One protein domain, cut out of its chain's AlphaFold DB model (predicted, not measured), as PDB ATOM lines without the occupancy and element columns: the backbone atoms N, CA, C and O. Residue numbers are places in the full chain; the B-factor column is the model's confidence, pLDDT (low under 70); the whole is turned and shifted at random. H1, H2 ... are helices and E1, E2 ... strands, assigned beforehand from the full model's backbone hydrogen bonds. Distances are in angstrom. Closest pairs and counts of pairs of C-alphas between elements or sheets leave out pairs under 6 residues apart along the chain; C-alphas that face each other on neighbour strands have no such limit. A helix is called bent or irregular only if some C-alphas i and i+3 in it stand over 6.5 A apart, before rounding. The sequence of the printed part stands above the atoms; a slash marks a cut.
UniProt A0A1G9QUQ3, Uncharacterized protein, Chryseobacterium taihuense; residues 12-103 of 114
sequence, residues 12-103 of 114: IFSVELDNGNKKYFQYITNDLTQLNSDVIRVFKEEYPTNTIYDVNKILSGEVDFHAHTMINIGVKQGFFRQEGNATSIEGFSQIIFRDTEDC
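Overview. This is residues 12 to 103 of the 114 residues of an uncharacterized protein of Chryseobacterium taihuense (UniProt A0A1G9QUQ3). One strongly twisted sheet of five strands, with the long, bent strand E2 in its middle, makes the body; the short helix H2 packs on it, H1 only grazes it, and a tail after E5 runs to small H3, far out at one end of the longest axis. The 92 printed residues have three named helices and five named strands, in the order E1 E2 E3 H1 E4 H2 E5 H3. The sheet, E4 E3 E2 E1 E5, is antiparallel throughout; the class is mixed, helices and strands. The whole is compact, with a radius of gyration of the C-alphas of 13.8 A, and elongated in outline, 45 by 28 by 21 A.

Arrangement. E2, residues 21 to 31, bends by 59 degrees at residue 28. E1, residues 12 to 16, E2 and E3, residues 37 to 43, form a meander, each strand the antiparallel neighbour of the one before, in two hairpins; N 13 and O 25 are 2.9 A apart, N 28 and O 39 2.9 A. Edge strand E4, residues 63 to 69, neighbours E3, with N 40 and O 67 at 2.9 A. Edge strand E5, residues 81 to 85, neighbours E1, with N 12 and O 84 at 2.8 A. H2, residues 71 to 76, is on the sheet; its closest C-alphas to E5 are Val 75 and Arg 81, 6.2 A. H1, residues 55 to 59, only grazes the sheet. H3, residues 100 to 103, is not on it. Every O i to N i+4 pair is within hydrogen-bond range in H1 and H2; H3 is too short for one.

Along the chain. E1 begins at C-alpha 12 (9.535, 5.497, 46.782). E2 is 29.3 A long, E3 19.2 A, E4 16.0 A. H3 ends at C-alpha 103 (-1.604, 29.146, 27.696).

Size, cuts and confidence. The C-alphas farthest apart, Asn 50 and Glu 101, are 45.0 A apart. The printed part has no cut. E3 to H1 and E5 to H3 are long links. Residues 88 to 94 and 103 have pLDDT under 70.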
ATOM      1  N   ILE A  12      10.898   5.809  46.363       95.75
ATOM      2  CA  ILE A  12       9.535   5.497  46.782       95.75
ATOM      3  C   ILE A  12       9.382   5.875  48.247       95.75
ATOM      4  O   ILE A  12      10.211   5.529  49.098       95.75
ATOM      5  N   PHE A  13       8.288   6.568  48.532       96.75
ATOM      6  CA  PHE A  13       7.951   7.067  49.851       96.75
ATOM      7  C   PHE A  13       6.576   6.568  50.272       96.75
ATOM      8  O   PHE A  13       5.706   6.351  49.429       96.75
ATOM      9  N   SER A  14       6.380   6.421  51.579       97.19
ATOM     10  CA  SER A  14       5.074   6.220  52.196       97.19
ATOM     11  C   SER A  14       4.626   7.464  52.963       97.19
ATOM     12  O   SER A  14       5.449   8.234  53.474       97.19
ATOM     13  N   VAL A  15       3.308   7.646  53.023       96.75
ATOM     14  CA  VAL A  15       2.618   8.667  53.819       96.75
ATOM     15  C   VAL A  15       1.540   7.970  54.628       96.75
ATOM     16  O   VAL A  15       0.725   7.247  54.052       96.75
ATOM     17  N   GLU A  16       1.546   8.171  55.940       96.50
ATOM     18  CA  GLU A  16       0.494   7.683  56.831       96.50
ATOM     19  C   GLU A  16      -0.753   8.568  56.708       96.50
ATOM     20  O   GLU A  16      -0.660   9.791  56.612       96.50
ATOM     21  N   LEU A  17      -1.915   7.928  56.660       95.75
ATOM     22  CA  LEU A  17      -3.227   8.555  56.596       95.75
ATOM     23  C   LEU A  17      -3.890   8.503  57.975       95.75
ATOM     24  O   LEU A  17      -3.637   7.595  58.766       95.75
ATOM     25  N   ASP A  18      -4.827   9.416  58.228       94.69
ATOM     26  CA  ASP A  18      -5.537   9.508  59.514       94.69
ATOM     27  C   ASP A  18      -6.331   8.237  59.876       94.69
ATOM     28  O   ASP A  18      -6.648   8.001  61.041       94.69
ATOM     29  N   ASN A  19      -6.654   7.397  58.887       95.00
ATOM     30  CA  ASN A  19      -7.351   6.126  59.082       95.00
ATOM     31  C   ASN A  19      -6.422   4.969  59.521       95.00
ATOM     32  O   ASN A  19      -6.896   3.841  59.662       95.00
ATOM     33  N   GLY A  20      -5.124   5.219  59.730       94.06
ATOM     34  CA  GLY A  20      -4.138   4.197  60.102       94.06
ATOM     35  C   GLY A  20      -3.659   3.321  58.937       94.06
ATOM     36  O   GLY A  20      -2.952   2.330  59.154       94.06
ATOM     37  N   ASN A  21      -4.037   3.671  57.705       97.25
ATOM     38  CA  ASN A  21      -3.416   3.155  56.491       97.25
ATOM     39  C   ASN A  21      -2.272   4.073  56.048       97.25
ATOM     40  O   ASN A  21      -2.037   5.147  56.590       97.25
ATOM     41  N   LYS A  22      -1.574   3.660  54.998       97.06
ATOM     42  CA  LYS A  22      -0.588   4.445  54.271       97.06
ATOM     43  C   LYS A  22      -0.812   4.331  52.769       97.06
ATOM     44  O   LYS A  22      -1.268   3.298  52.272       97.06
ATOM     45  N   LYS A  23      -0.420   5.375  52.045       97.25
ATOM     46  CA  LYS A  23      -0.276   5.358  50.582       97.25
ATOM     47  C   LYS A  23       1.181   5.524  50.203       97.25
ATOM     48  O   LYS A  23       1.986   6.028  50.987       97.25
ATOM     49  N   TYR A  24       1.500   5.101  48.989       97.75
ATOM     50  CA  TYR A  24       2.832   5.253  48.424       97.75
ATOM     51  C   TYR A  24       2.829   6.270  47.291       97.75
ATOM     52  O   TYR A  24       1.846   6.421  46.561       97.75
ATOM     53  N   PHE A  25       3.966   6.924  47.110       96.75
ATOM     54  CA  PHE A  25       4.256   7.700  45.917       96.75
ATOM     55  C   PHE A  25       5.700   7.477  45.482       96.75
ATOM     56  O   PHE A  25       6.557   7.109  46.286       96.75
ATOM     57  N   GLN A  26       5.973   7.709  44.203       95.12
ATOM     58  CA  GLN A  26       7.323   7.663  43.653       95.12
ATOM     59  C   GLN A  26       7.714   9.027  43.100       95.12
ATOM     60  O   GLN A  26       6.925   9.665  42.407       95.12
ATOM     61  N   TYR A  27       8.947   9.441  43.371       94.06
ATOM     62  CA  TYR A  27       9.586  10.590  42.740       94.06
ATOM     63  C   TYR A  27      10.004  10.239  41.310       94.06
ATOM     64  O   TYR A  27      10.856   9.372  41.121       94.06
ATOM     65  N   ILE A  28       9.405  10.869  40.300       92.31
ATOM     66  CA  ILE A  28       9.544  10.424  38.901       92.31
ATOM     67  C   ILE A  28      10.361  11.361  38.016       92.31
ATOM     68  O   ILE A  28      11.035  10.875  37.111       92.31
ATOM     69  N   THR A  29      10.329  12.671  38.262       90.88
ATOM     70  CA  THR A  29      11.112  13.659  37.509       90.88
ATOM     71  C   THR A  29      11.182  14.985  38.264       90.88
ATOM     72  O   THR A  29      10.452  15.190  39.234       90.88
ATOM     73  N   ASN A  30      12.051  15.885  37.813       88.88
ATOM     74  CA  ASN A  30      11.962  17.298  38.159       88.88
ATOM     75  C   ASN A  30      11.311  18.031  37.005       88.88
ATOM     76  O   ASN A  30      11.757  17.908  35.865       88.88
ATOM     77  N   ASP A  31      10.303  18.820  37.324       87.69
ATOM     78  CA  ASP A  31       9.801  19.803  36.390       87.69
ATOM     79  C   ASP A  31      10.493  21.121  36.712       87.69
ATOM     80  O   ASP A  31      10.284  21.700  37.780       87.69
ATOM     81  N   LEU A  32      11.388  21.529  35.813       86.69
ATOM     82  CA  LEU A  32      12.203  22.734  35.958       86.69
ATOM     83  C   LEU A  32      11.446  24.000  35.538       86.69
ATOM     84  O   LEU A  32      11.974  25.102  35.694       86.69
ATOM     85  N   THR A  33      10.234  23.855  35.002       81.94
ATOM     86  CA  THR A  33       9.365  24.984  34.685       81.94
ATOM     87  C   THR A  33       8.683  25.493  35.958       81.94
ATOM     88  O   THR A  33       8.552  24.784  36.961       81.94
ATOM     89  N   GLN A  34       8.270  26.763  35.937       78.38
ATOM     90  CA  GLN A  34       7.508  27.417  37.006       78.38
ATOM     91  C   GLN A  34       8.098  27.217  38.415       78.38
ATOM     92  O   GLN A  34       9.030  27.917  38.809       78.38
ATOM     93  N   LEU A  35       7.546  26.281  39.191       80.00
ATOM     94  CA  LEU A  35       7.911  26.036  40.587       80.00
ATOM     95  C   LEU A  35       9.260  25.325  40.757       80.00
ATOM     96  O   LEU A  35       9.740  25.273  41.889       80.00
ATOM     97  N   ASN A  36       9.860  24.792  39.683       86.69
ATOM     98  CA  ASN A  36      11.120  24.043  39.724       86.69
ATOM     99  C   ASN A  36      11.121  22.983  40.844       86.69
ATOM    100  O   ASN A  36      11.856  23.091  41.830       86.69
ATOM    101  N   SER A  37      10.207  22.018  40.750       88.88
ATOM    102  CA  SER A  37       9.836  21.168  41.887       88.88
ATOM    103  C   SER A  37       9.816  19.679  41.563       88.88
ATOM    104  O   SER A  37       9.797  19.264  40.399       88.88
ATOM    105  N   ASP A  38       9.819  18.873  42.627       92.56
ATOM    106  CA  ASP A  38       9.761  17.422  42.533       92.56
ATOM    107  C   ASP A  38       8.387  17.008  41.987       92.56
ATOM    108  O   ASP A  38       7.354  17.386  42.546       92.56
ATOM    109  N   VAL A  39       8.357  16.189  40.936       92.12
ATOM    110  CA  VAL A  39       7.121  15.582  40.434       92.12
ATOM    111  C   VAL A  39       7.014  14.155  40.945       92.12
ATOM    112  O   VAL A  39       7.929  13.339  40.784       92.12
ATOM    113  N   ILE A  40       5.868  13.846  41.544       94.19
ATOM    114  CA  ILE A  40       5.546  12.518  42.061       94.19
ATOM    115  C   ILE A  40       4.378  11.892  41.307       94.19
ATOM    116  O   ILE A  40       3.480  12.591  40.839       94.19
ATOM    117  N   ARG A  41       4.361  10.559  41.259       93.88
ATOM    118  CA  ARG A  41       3.151   9.773  40.984       93.88
ATOM    119  C   ARG A  41       2.665   9.125  42.270       93.88
ATOM    120  O   ARG A  41       3.462   8.509  42.979       93.88
ATOM    121  N   VAL A  42       1.381   9.263  42.566       96.38
ATOM    122  CA  VAL A  42       0.744   8.693  43.757       96.38
ATOM    123  C   VAL A  42      -0.029   7.449  43.353       96.38
ATOM    124  O   VAL A  42      -0.786   7.477  42.386       96.38
ATOM    125  N   PHE A  43       0.159   6.354  44.084       96.38
ATOM    126  CA  PHE A  43      -0.549   5.103  43.823       96.38
ATOM    127  C   PHE A  43      -1.904   5.098  44.533       96.38
ATOM    128  O   PHE A  43      -2.037   5.610  45.645       96.38
ATOM    129  N   LYS A  44      -2.914   4.522  43.880       97.44
ATOM    130  CA  LYS A  44      -4.305   4.535  44.346       97.44
ATOM    131  C   LYS A  44      -4.549   3.633  45.553       97.44
ATOM    132  O   LYS A  44      -5.321   4.007  46.430       97.44
ATOM    133  N   GLU A  45      -3.897   2.471  45.595       97.12
ATOM    134  CA  GLU A  45      -4.091   1.472  46.651       97.12
ATOM    135  C   GLU A  45      -3.614   1.998  48.017       97.12
ATOM    136  O   GLU A  45      -2.509   2.531  48.155       97.12
ATOM    137  N   GLU A  46      -4.464   1.830  49.031       97.06
ATOM    138  CA  GLU A  46      -4.125   2.026  50.439       97.06
ATOM    139  C   GLU A  46      -3.682   0.705  51.061       97.06
ATOM    140  O   GLU A  46      -4.226  -0.360  50.772       97.06
ATOM    141  N   TYR A  47      -2.724   0.788  51.975       96.81
ATOM    142  CA  TYR A  47      -2.189  -0.366  52.681       96.81
ATOM    143  C   TYR A  47      -2.258  -0.110  54.181       96.81
ATOM    144  O   TYR A  47      -1.936   0.997  54.601       96.81
ATOM    145  N   PRO A  48      -2.584  -1.100  55.023       96.19
ATOM    146  CA  PRO A  48      -2.367  -0.973  56.460       96.19
ATOM    147  C   PRO A  48      -0.929  -0.520  56.771       96.19
ATOM    148  O   PRO A  48       0.023  -0.977  56.127       96.19
ATOM    149  N   THR A  49      -0.726   0.344  57.773       92.12
ATOM    150  CA  THR A  49       0.612   0.893  58.089       92.12
ATOM    151  C   THR A  49       1.676  -0.194  58.309       92.12
ATOM    152  O   THR A  49       2.821  -0.058  57.861       92.12
ATOM    153  N   ASN A  50       1.278  -1.329  58.893       90.81
ATOM    154  CA  ASN A  50       2.154  -2.470  59.183       90.81
ATOM    155  C   ASN A  50       2.409  -3.404  57.987       90.81
ATOM    156  O   ASN A  50       3.138  -4.386  58.127       90.81
ATOM    157  N   THR A  51       1.826  -3.139  56.815       92.12
ATOM    158  CA  THR A  51       2.083  -3.942  55.616       92.12
ATOM    159  C   THR A  51       3.553  -3.851  55.214       92.12
ATOM    160  O   THR A  51       4.121  -2.754  55.118       92.12
ATOM    161  N   ILE A  52       4.148  -5.020  54.959       90.69
ATOM    162  CA  ILE A  52       5.517  -5.161  54.463       90.69
ATOM    163  C   ILE A  52       5.610  -4.501  53.086       90.69
ATOM    164  O   ILE A  52       4.766  -4.724  52.220       90.69
ATOM    165  N   TYR A  53       6.632  -3.671  52.909       91.19
ATOM    166  CA  TYR A  53       6.913  -2.998  51.650       91.19
ATOM    167  C   TYR A  53       7.247  -4.015  50.546       91.19
ATOM    168  O   TYR A  53       8.176  -4.808  50.694       91.19
ATOM    169  N   ASP A  54       6.503  -3.960  49.438       93.81
ATOM    170  CA  ASP A  54       6.755  -4.727  48.216       93.81
ATOM    171  C   ASP A  54       6.736  -3.780  47.013       93.81
ATOM    172  O   ASP A  54       5.690  -3.300  46.570       93.81
ATOM    173  N   VAL A  55       7.929  -3.521  46.484       92.88
ATOM    174  CA  VAL A  55       8.141  -2.613  45.357       92.88
ATOM    175  C   VAL A  55       7.416  -3.065  44.090       92.88
ATOM    176  O   VAL A  55       6.862  -2.228  43.381       92.88
ATOM    177  N   ASN A  56       7.362  -4.370  43.810       92.44
ATOM    178  CA  ASN A  56       6.753  -4.880  42.582       92.44
ATOM    179  C   ASN A  56       5.240  -4.696  42.626       92.44
ATOM    180  O   ASN A  56       4.646  -4.247  41.645       92.44
ATOM    181  N   LYS A  57       4.633  -4.970  43.788       93.69
ATOM    182  CA  LYS A  57       3.205  -4.734  44.002       93.69
ATOM    183  C   LYS A  57       2.862  -3.256  43.795       93.69
ATOM    184  O   LYS A  57       1.969  -2.955  43.008       93.69
ATOM    185  N   ILE A  58       3.609  -2.349  44.429       94.12
ATOM    186  CA  ILE A  58       3.368  -0.899  44.346       94.12
ATOM    187  C   ILE A  58       3.478  -0.403  42.899       94.12
ATOM    188  O   ILE A  58       2.571   0.258  42.405       94.12
ATOM    189  N   LEU A  59       4.561  -0.752  42.194       91.38
ATOM    190  CA  LEU A  59       4.803  -0.277  40.827       91.38
ATOM    191  C   LEU A  59       3.806  -0.831  39.800       91.38
ATOM    192  O   LEU A  59       3.610  -0.197  38.764       91.38
ATOM    193  N   SER A  60       3.195  -1.988  40.077       92.31
ATOM    194  CA  SER A  60       2.117  -2.561  39.260       92.31
ATOM    195  C   SER A  60       0.741  -1.933  39.519       92.31
ATOM    196  O   SER A  60      -0.203  -2.207  38.781       92.31
ATOM    197  N   GLY A  61       0.618  -1.121  40.573       92.56
ATOM    198  CA  GLY A  61      -0.637  -0.506  40.980       92.56
ATOM    199  C   GLY A  61      -1.082   0.637  40.068       92.56
ATOM    200  O   GLY A  61      -0.290   1.266  39.365       92.56
ATOM    201  N   GLU A  62      -2.382   0.931  40.116       95.56
ATOM    202  CA  GLU A  62      -2.978   2.068  39.412       95.56
ATOM    203  C   GLU A  62      -2.448   3.393  39.989       95.56
ATOM    204  O   GLU A  62      -2.372   3.571  41.212       95.56
ATOM    205  N   VAL A  63      -2.094   4.332  39.109       93.75
ATOM    206  CA  VAL A  63      -1.756   5.705  39.500       93.75
ATOM    207  C   VAL A  63      -3.051   6.471  39.745       93.75
ATOM    208  O   VAL A  63      -3.932   6.491  38.893       93.75
ATOM    209  N   ASP A  64      -3.145   7.105  40.906       96.25
ATOM    210  CA  ASP A  64      -4.268   7.957  41.296       96.25
ATOM    211  C   ASP A  64      -4.127   9.338  40.640       96.25
ATOM    212  O   ASP A  64      -4.978   9.788  39.877       96.25
ATOM    213  N   PHE A  65      -2.984   9.989  40.875       94.75
ATOM    214  CA  PHE A  65      -2.664  11.292  40.308       94.75
ATOM    215  C   PHE A  65      -1.155  11.555  40.283       94.75
ATOM    216  O   PHE A  65      -0.359  10.870  40.933       94.75
ATOM    217  N   HIS A  66      -0.780  12.597  39.542       93.19
ATOM    218  CA  HIS A  66       0.550  13.196  39.563       93.19
ATOM    219  C   HIS A  66       0.478  14.558  40.251       93.19
ATOM    220  O   HIS A  66      -0.536  15.247  40.140       93.19
ATOM    221  N   ALA A  67       1.538  14.956  40.948       93.62
ATOM    222  CA  ALA A  67       1.583  16.252  41.618       93.62
ATOM    223  C   ALA A  67       3.007  16.792  41.734       93.62
ATOM    224  O   ALA A  67       3.963  16.025  41.876       93.62
ATOM    225  N   HIS A  68       3.117  18.118  41.764       93.38
ATOM    226  CA  HIS A  68       4.287  18.786  42.315       93.38
ATOM    227  C   HIS A  68       4.292  18.675  43.833       93.38
ATOM    228  O   HIS A  68       3.260  18.823  44.492       93.38
ATOM    229  N   THR A  69       5.467  18.454  44.403       92.56
ATOM    230  CA  THR A  69       5.649  18.427  45.849       92.56
ATOM    231  C   THR A  69       7.055  18.879  46.232       92.56
ATOM    232  O   THR A  69       7.935  19.056  45.394       92.56
ATOM    233  N   MET A  70       7.268  19.077  47.531       92.75
ATOM    234  CA  MET A  70       8.585  19.319  48.116       92.75
ATOM    235  C   MET A  70       8.960  18.117  48.982       92.75
ATOM    236  O   MET A  70       8.739  18.126  50.199       92.75
ATOM    237  N   ILE A  71       9.543  17.079  48.377       94.69
ATOM    238  CA  ILE A  71       9.818  15.806  49.065       94.69
ATOM    239  C   ILE A  71      10.743  16.042  50.258       94.69
ATOM    240  O   ILE A  71      10.487  15.568  51.362       94.69
ATOM    241  N   ASN A  72      11.789  16.847  50.066       91.75
ATOM    242  CA  ASN A  72      12.754  17.173  51.117       91.75
ATOM    243  C   ASN A  72      12.088  17.763  52.373       91.75
ATOM    244  O   ASN A  72      12.489  17.446  53.491       91.75
ATOM    245  N   ILE A  73      11.074  18.618  52.203       91.94
ATOM    246  CA  ILE A  73      10.361  19.227  53.332       91.94
ATOM    247  C   ILE A  73       9.488  18.188  54.034       91.94
ATOM    248  O   ILE A  73       9.574  18.076  55.256       91.94
ATOM    249  N   GLY A  74       8.732  17.382  53.284       94.38
ATOM    250  CA  GLY A  74       7.897  16.334  53.873       94.38
ATOM    251  C   GLY A  74       8.704  15.271  54.624       94.38
ATOM    252  O   GLY A  74       8.308  14.867  55.714       94.38
ATOM    253  N   VAL A  75       9.893  14.889  54.133       94.38
ATOM    254  CA  VAL A  75      10.784  13.977  54.875       94.38
ATOM    255  C   VAL A  75      11.357  14.657  56.125       94.38
ATOM    256  O   VAL A  75      11.381  14.054  57.195       94.38
ATOM    257  N   LYS A  76      11.789  15.926  56.041       92.19
ATOM    258  CA  LYS A  76      12.310  16.674  57.206       92.19
ATOM    259  C   LYS A  76      11.278  16.856  58.317       92.19
ATOM    260  O   LYS A  76      11.661  16.883  59.482       92.19
ATOM    261  N   GLN A  77      10.007  17.007  57.957       93.06
ATOM    262  CA  GLN A  77       8.899  17.145  58.904       93.06
ATOM    263  C   GLN A  77       8.384  15.792  59.419       93.06
ATOM    264  O   GLN A  77       7.557  15.768  60.323       93.06
ATOM    265  N   GLY A  78       8.892  14.672  58.892       92.69
ATOM    266  CA  GLY A  78       8.490  13.325  59.300       92.69
ATOM    267  C   GLY A  78       7.184  12.835  58.671       92.69
ATOM    268  O   GLY A  78       6.700  11.780  59.060       92.69
ATOM    269  N   PHE A  79       6.633  13.560  57.694       94.50
ATOM    270  CA  PHE A  79       5.412  13.166  56.985       94.50
ATOM    271  C   PHE A  79       5.668  12.116  55.908       94.50
ATOM    272  O   PHE A  79       4.806  11.284  55.641       94.50
ATOM    273  N   PHE A  80       6.845  12.158  55.278       96.06
ATOM    274  CA  PHE A  80       7.225  11.211  54.233       96.06
ATOM    275  C   PHE A  80       8.331  10.296  54.737       96.06
ATOM    276  O   PHE A  80       9.392  10.759  55.167       96.06
ATOM    277  N   ARG A  81       8.116   8.988  54.623       94.94
ATOM    278  CA  ARG A  81       9.127   7.982  54.943       94.94
ATOM    279  C   ARG A  81       9.659   7.367  53.658       94.94
ATOM    280  O   ARG A  81       8.888   6.880  52.847       94.94
ATOM    281  N   GLN A  82      10.977   7.378  53.472       94.31
ATOM    282  CA  GLN A  82      11.616   6.709  52.337       94.31
ATOM    283  C   GLN A  82      11.628   5.193  52.571       94.31
ATOM    284  O   GLN A  82      12.169   4.735  53.579       94.31
ATOM    285  N   GLU A  83      11.034   4.433  51.655       94.50
ATOM    286  CA  GLU A  83      10.848   2.976  51.780       94.50
ATOM    287  C   GLU A  83      11.773   2.196  50.838       94.50
ATOM    288  O   GLU A  83      12.194   1.082  51.142       94.50
ATOM    289  N   GLY A  84      12.151   2.797  49.708       93.12
ATOM    290  CA  GLY A  84      13.069   2.181  48.763       93.12
ATOM    291  C   GLY A  84      13.321   3.045  47.537       93.12
ATOM    292  O   GLY A  84      12.977   4.225  47.499       93.12
ATOM    293  N   ASN A  85      13.930   2.437  46.529       92.94
ATOM    294  CA  ASN A  85      14.148   3.030  45.220       92.94
ATOM    295  C   ASN A  85      13.874   1.965  44.160       92.94
ATOM    296  O   ASN A  85      14.194   0.792  44.356       92.94
ATOM    297  N   ALA A  86      13.284   2.385  43.052       90.00
ATOM    298  CA  ALA A  86      13.161   1.569  41.862       90.00
ATOM    299  C   ALA A  86      13.390   2.430  40.632       90.00
ATOM    300  O   ALA A  86      13.021   3.605  40.619       90.00
ATOM    301  N   THR A  87      13.946   1.830  39.583       79.62
ATOM    302  CA  THR A  87      14.109   2.507  38.299       79.62
ATOM    303  C   THR A  87      12.759   3.055  37.845       79.62
ATOM    304  O   THR A  87      11.786   2.313  37.704       79.62
ATOM    305  N   SER A  88      12.692   4.375  37.672       64.94
ATOM    306  CA  SER A  88      11.527   5.026  37.082       64.94
ATOM    307  C   SER A  88      11.376   4.518  35.647       64.94
ATOM    308  O   SER A  88      12.363   4.454  34.914       64.94
ATOM    309  N   ILE A  89      10.171   4.092  35.270       63.28
ATOM    310  CA  ILE A  89       9.909   3.544  33.934       63.28
ATOM    311  C   ILE A  89      10.092   4.672  32.909       63.28
ATOM    312  O   ILE A  89       9.669   5.807  33.133       63.28
ATOM    313  N   GLU A  90      10.747   4.374  31.791       56.25
ATOM    314  CA  GLU A  90      10.906   5.315  30.681       56.25
ATOM    315  C   GLU A  90       9.528   5.815  30.201       56.25
ATOM    316  O   GLU A  90       8.590   5.033  30.055       56.25
ATOM    317  N   GLY A  91       9.389   7.130  30.000       61.50
ATOM    318  CA  GLY A  91       8.132   7.782  29.596       61.50
ATOM    319  C   GLY A  91       7.635   8.870  30.554       61.50
ATOM    320  O   GLY A  91       6.907   9.764  30.132       61.50
ATOM    321  N   PHE A  92       8.090   8.882  31.813       62.97
ATOM    322  CA  PHE A  92       7.728   9.943  32.770       62.97
ATOM    323  C   PHE A  92       8.398  11.293  32.504       62.97
ATOM    324  O   PHE A  92       7.927  12.307  33.012       62.97
ATOM    325  N   SER A  93       9.437  11.337  31.665       57.03
ATOM    326  CA  SER A  93      10.021  12.596  31.184       57.03
ATOM    327  C   SER A  93       9.023  13.457  30.398       57.03
ATOM    328  O   SER A  93       9.309  14.621  30.156       57.03
ATOM    329  N   GLN A  94       7.877  12.890  29.997       61.66
ATOM    330  CA  GLN A  94       6.788  13.599  29.324       61.66
ATOM    331  C   GLN A  94       5.705  14.113  30.289       61.66
ATOM    332  O   GLN A  94       4.830  14.861  29.864       61.66
ATOM    333  N   ILE A  95       5.729  13.729  31.576       74.19
ATOM    334  CA  ILE A  95       4.790  14.262  32.576       74.19
ATOM    335  C   ILE A  95       5.370  15.557  33.136       74.19
ATOM    336  O   ILE A  95       5.887  15.609  34.252       74.19
ATOM    337  N   ILE A  96       5.312  16.589  32.304       76.50
ATOM    338  CA  ILE A  96       5.596  17.978  32.656       76.50
ATOM    339  C   ILE A  96       4.247  18.687  32.747       76.50
ATOM    340  O   ILE A  96       3.348  18.438  31.937       76.50
ATOM    341  N   PHE A  97       4.064  19.502  33.783       82.25
ATOM    342  CA  PHE A  97       2.822  20.246  33.937       82.25
ATOM    343  C   PHE A  97       2.817  21.420  32.967       82.25
ATOM    344  O   PHE A  97       3.858  22.001  32.675       82.25
ATOM    345  N   ARG A  98       1.629  21.770  32.466       80.81
ATOM    346  CA  ARG A  98       1.513  22.920  31.573       80.81
ATOM    347  C   ARG A  98       1.976  24.190  32.261       80.81
ATOM    348  O   ARG A  98       1.677  24.406  33.438       80.81
ATOM    349  N   ASP A  99       2.618  25.049  31.495       79.62
ATOM    350  CA  ASP A  99       3.175  26.292  31.980       79.62
ATOM    351  C   ASP A  99       2.528  27.521  31.316       79.62
ATOM    352  O   ASP A  99       1.456  27.459  30.704       79.62
ATOM    353  N   THR A 100       3.129  28.694  31.522       79.31
ATOM    354  CA  THR A 100       2.583  29.937  30.962       79.31
ATOM    355  C   THR A 100       2.653  29.960  29.432       79.31
ATOM    356  O   THR A 100       1.772  30.542  28.799       79.31
ATOM    357  N   GLU A 101       3.656  29.324  28.823       76.44
ATOM    358  CA  GLU A 101       3.814  29.265  27.370       76.44
ATOM    359  C   GLU A 101       2.749  28.376  26.710       76.44
ATOM    360  O   GLU A 101       2.311  28.688  25.602       76.44
ATOM    361  N   ASP A 102       2.229  27.366  27.414       73.25
ATOM    362  CA  ASP A 102       1.105  26.540  26.940       73.25
ATOM    363  C   ASP A 102      -0.220  27.302  26.826       73.25
ATOM    364  O   ASP A 102      -1.130  26.905  26.094       73.25
ATOM    365  N   CYS A 103      -0.364  28.381  27.597       66.88
ATOM    366  CA  CYS A 103      -1.604  29.146  27.696       66.88
ATOM    367  C   CYS A 103      -1.638  30.341  26.729       66.88
ATOM    368  O   CYS A 103      -2.711  30.894  26.473       66.88
TER     369      CYS A 103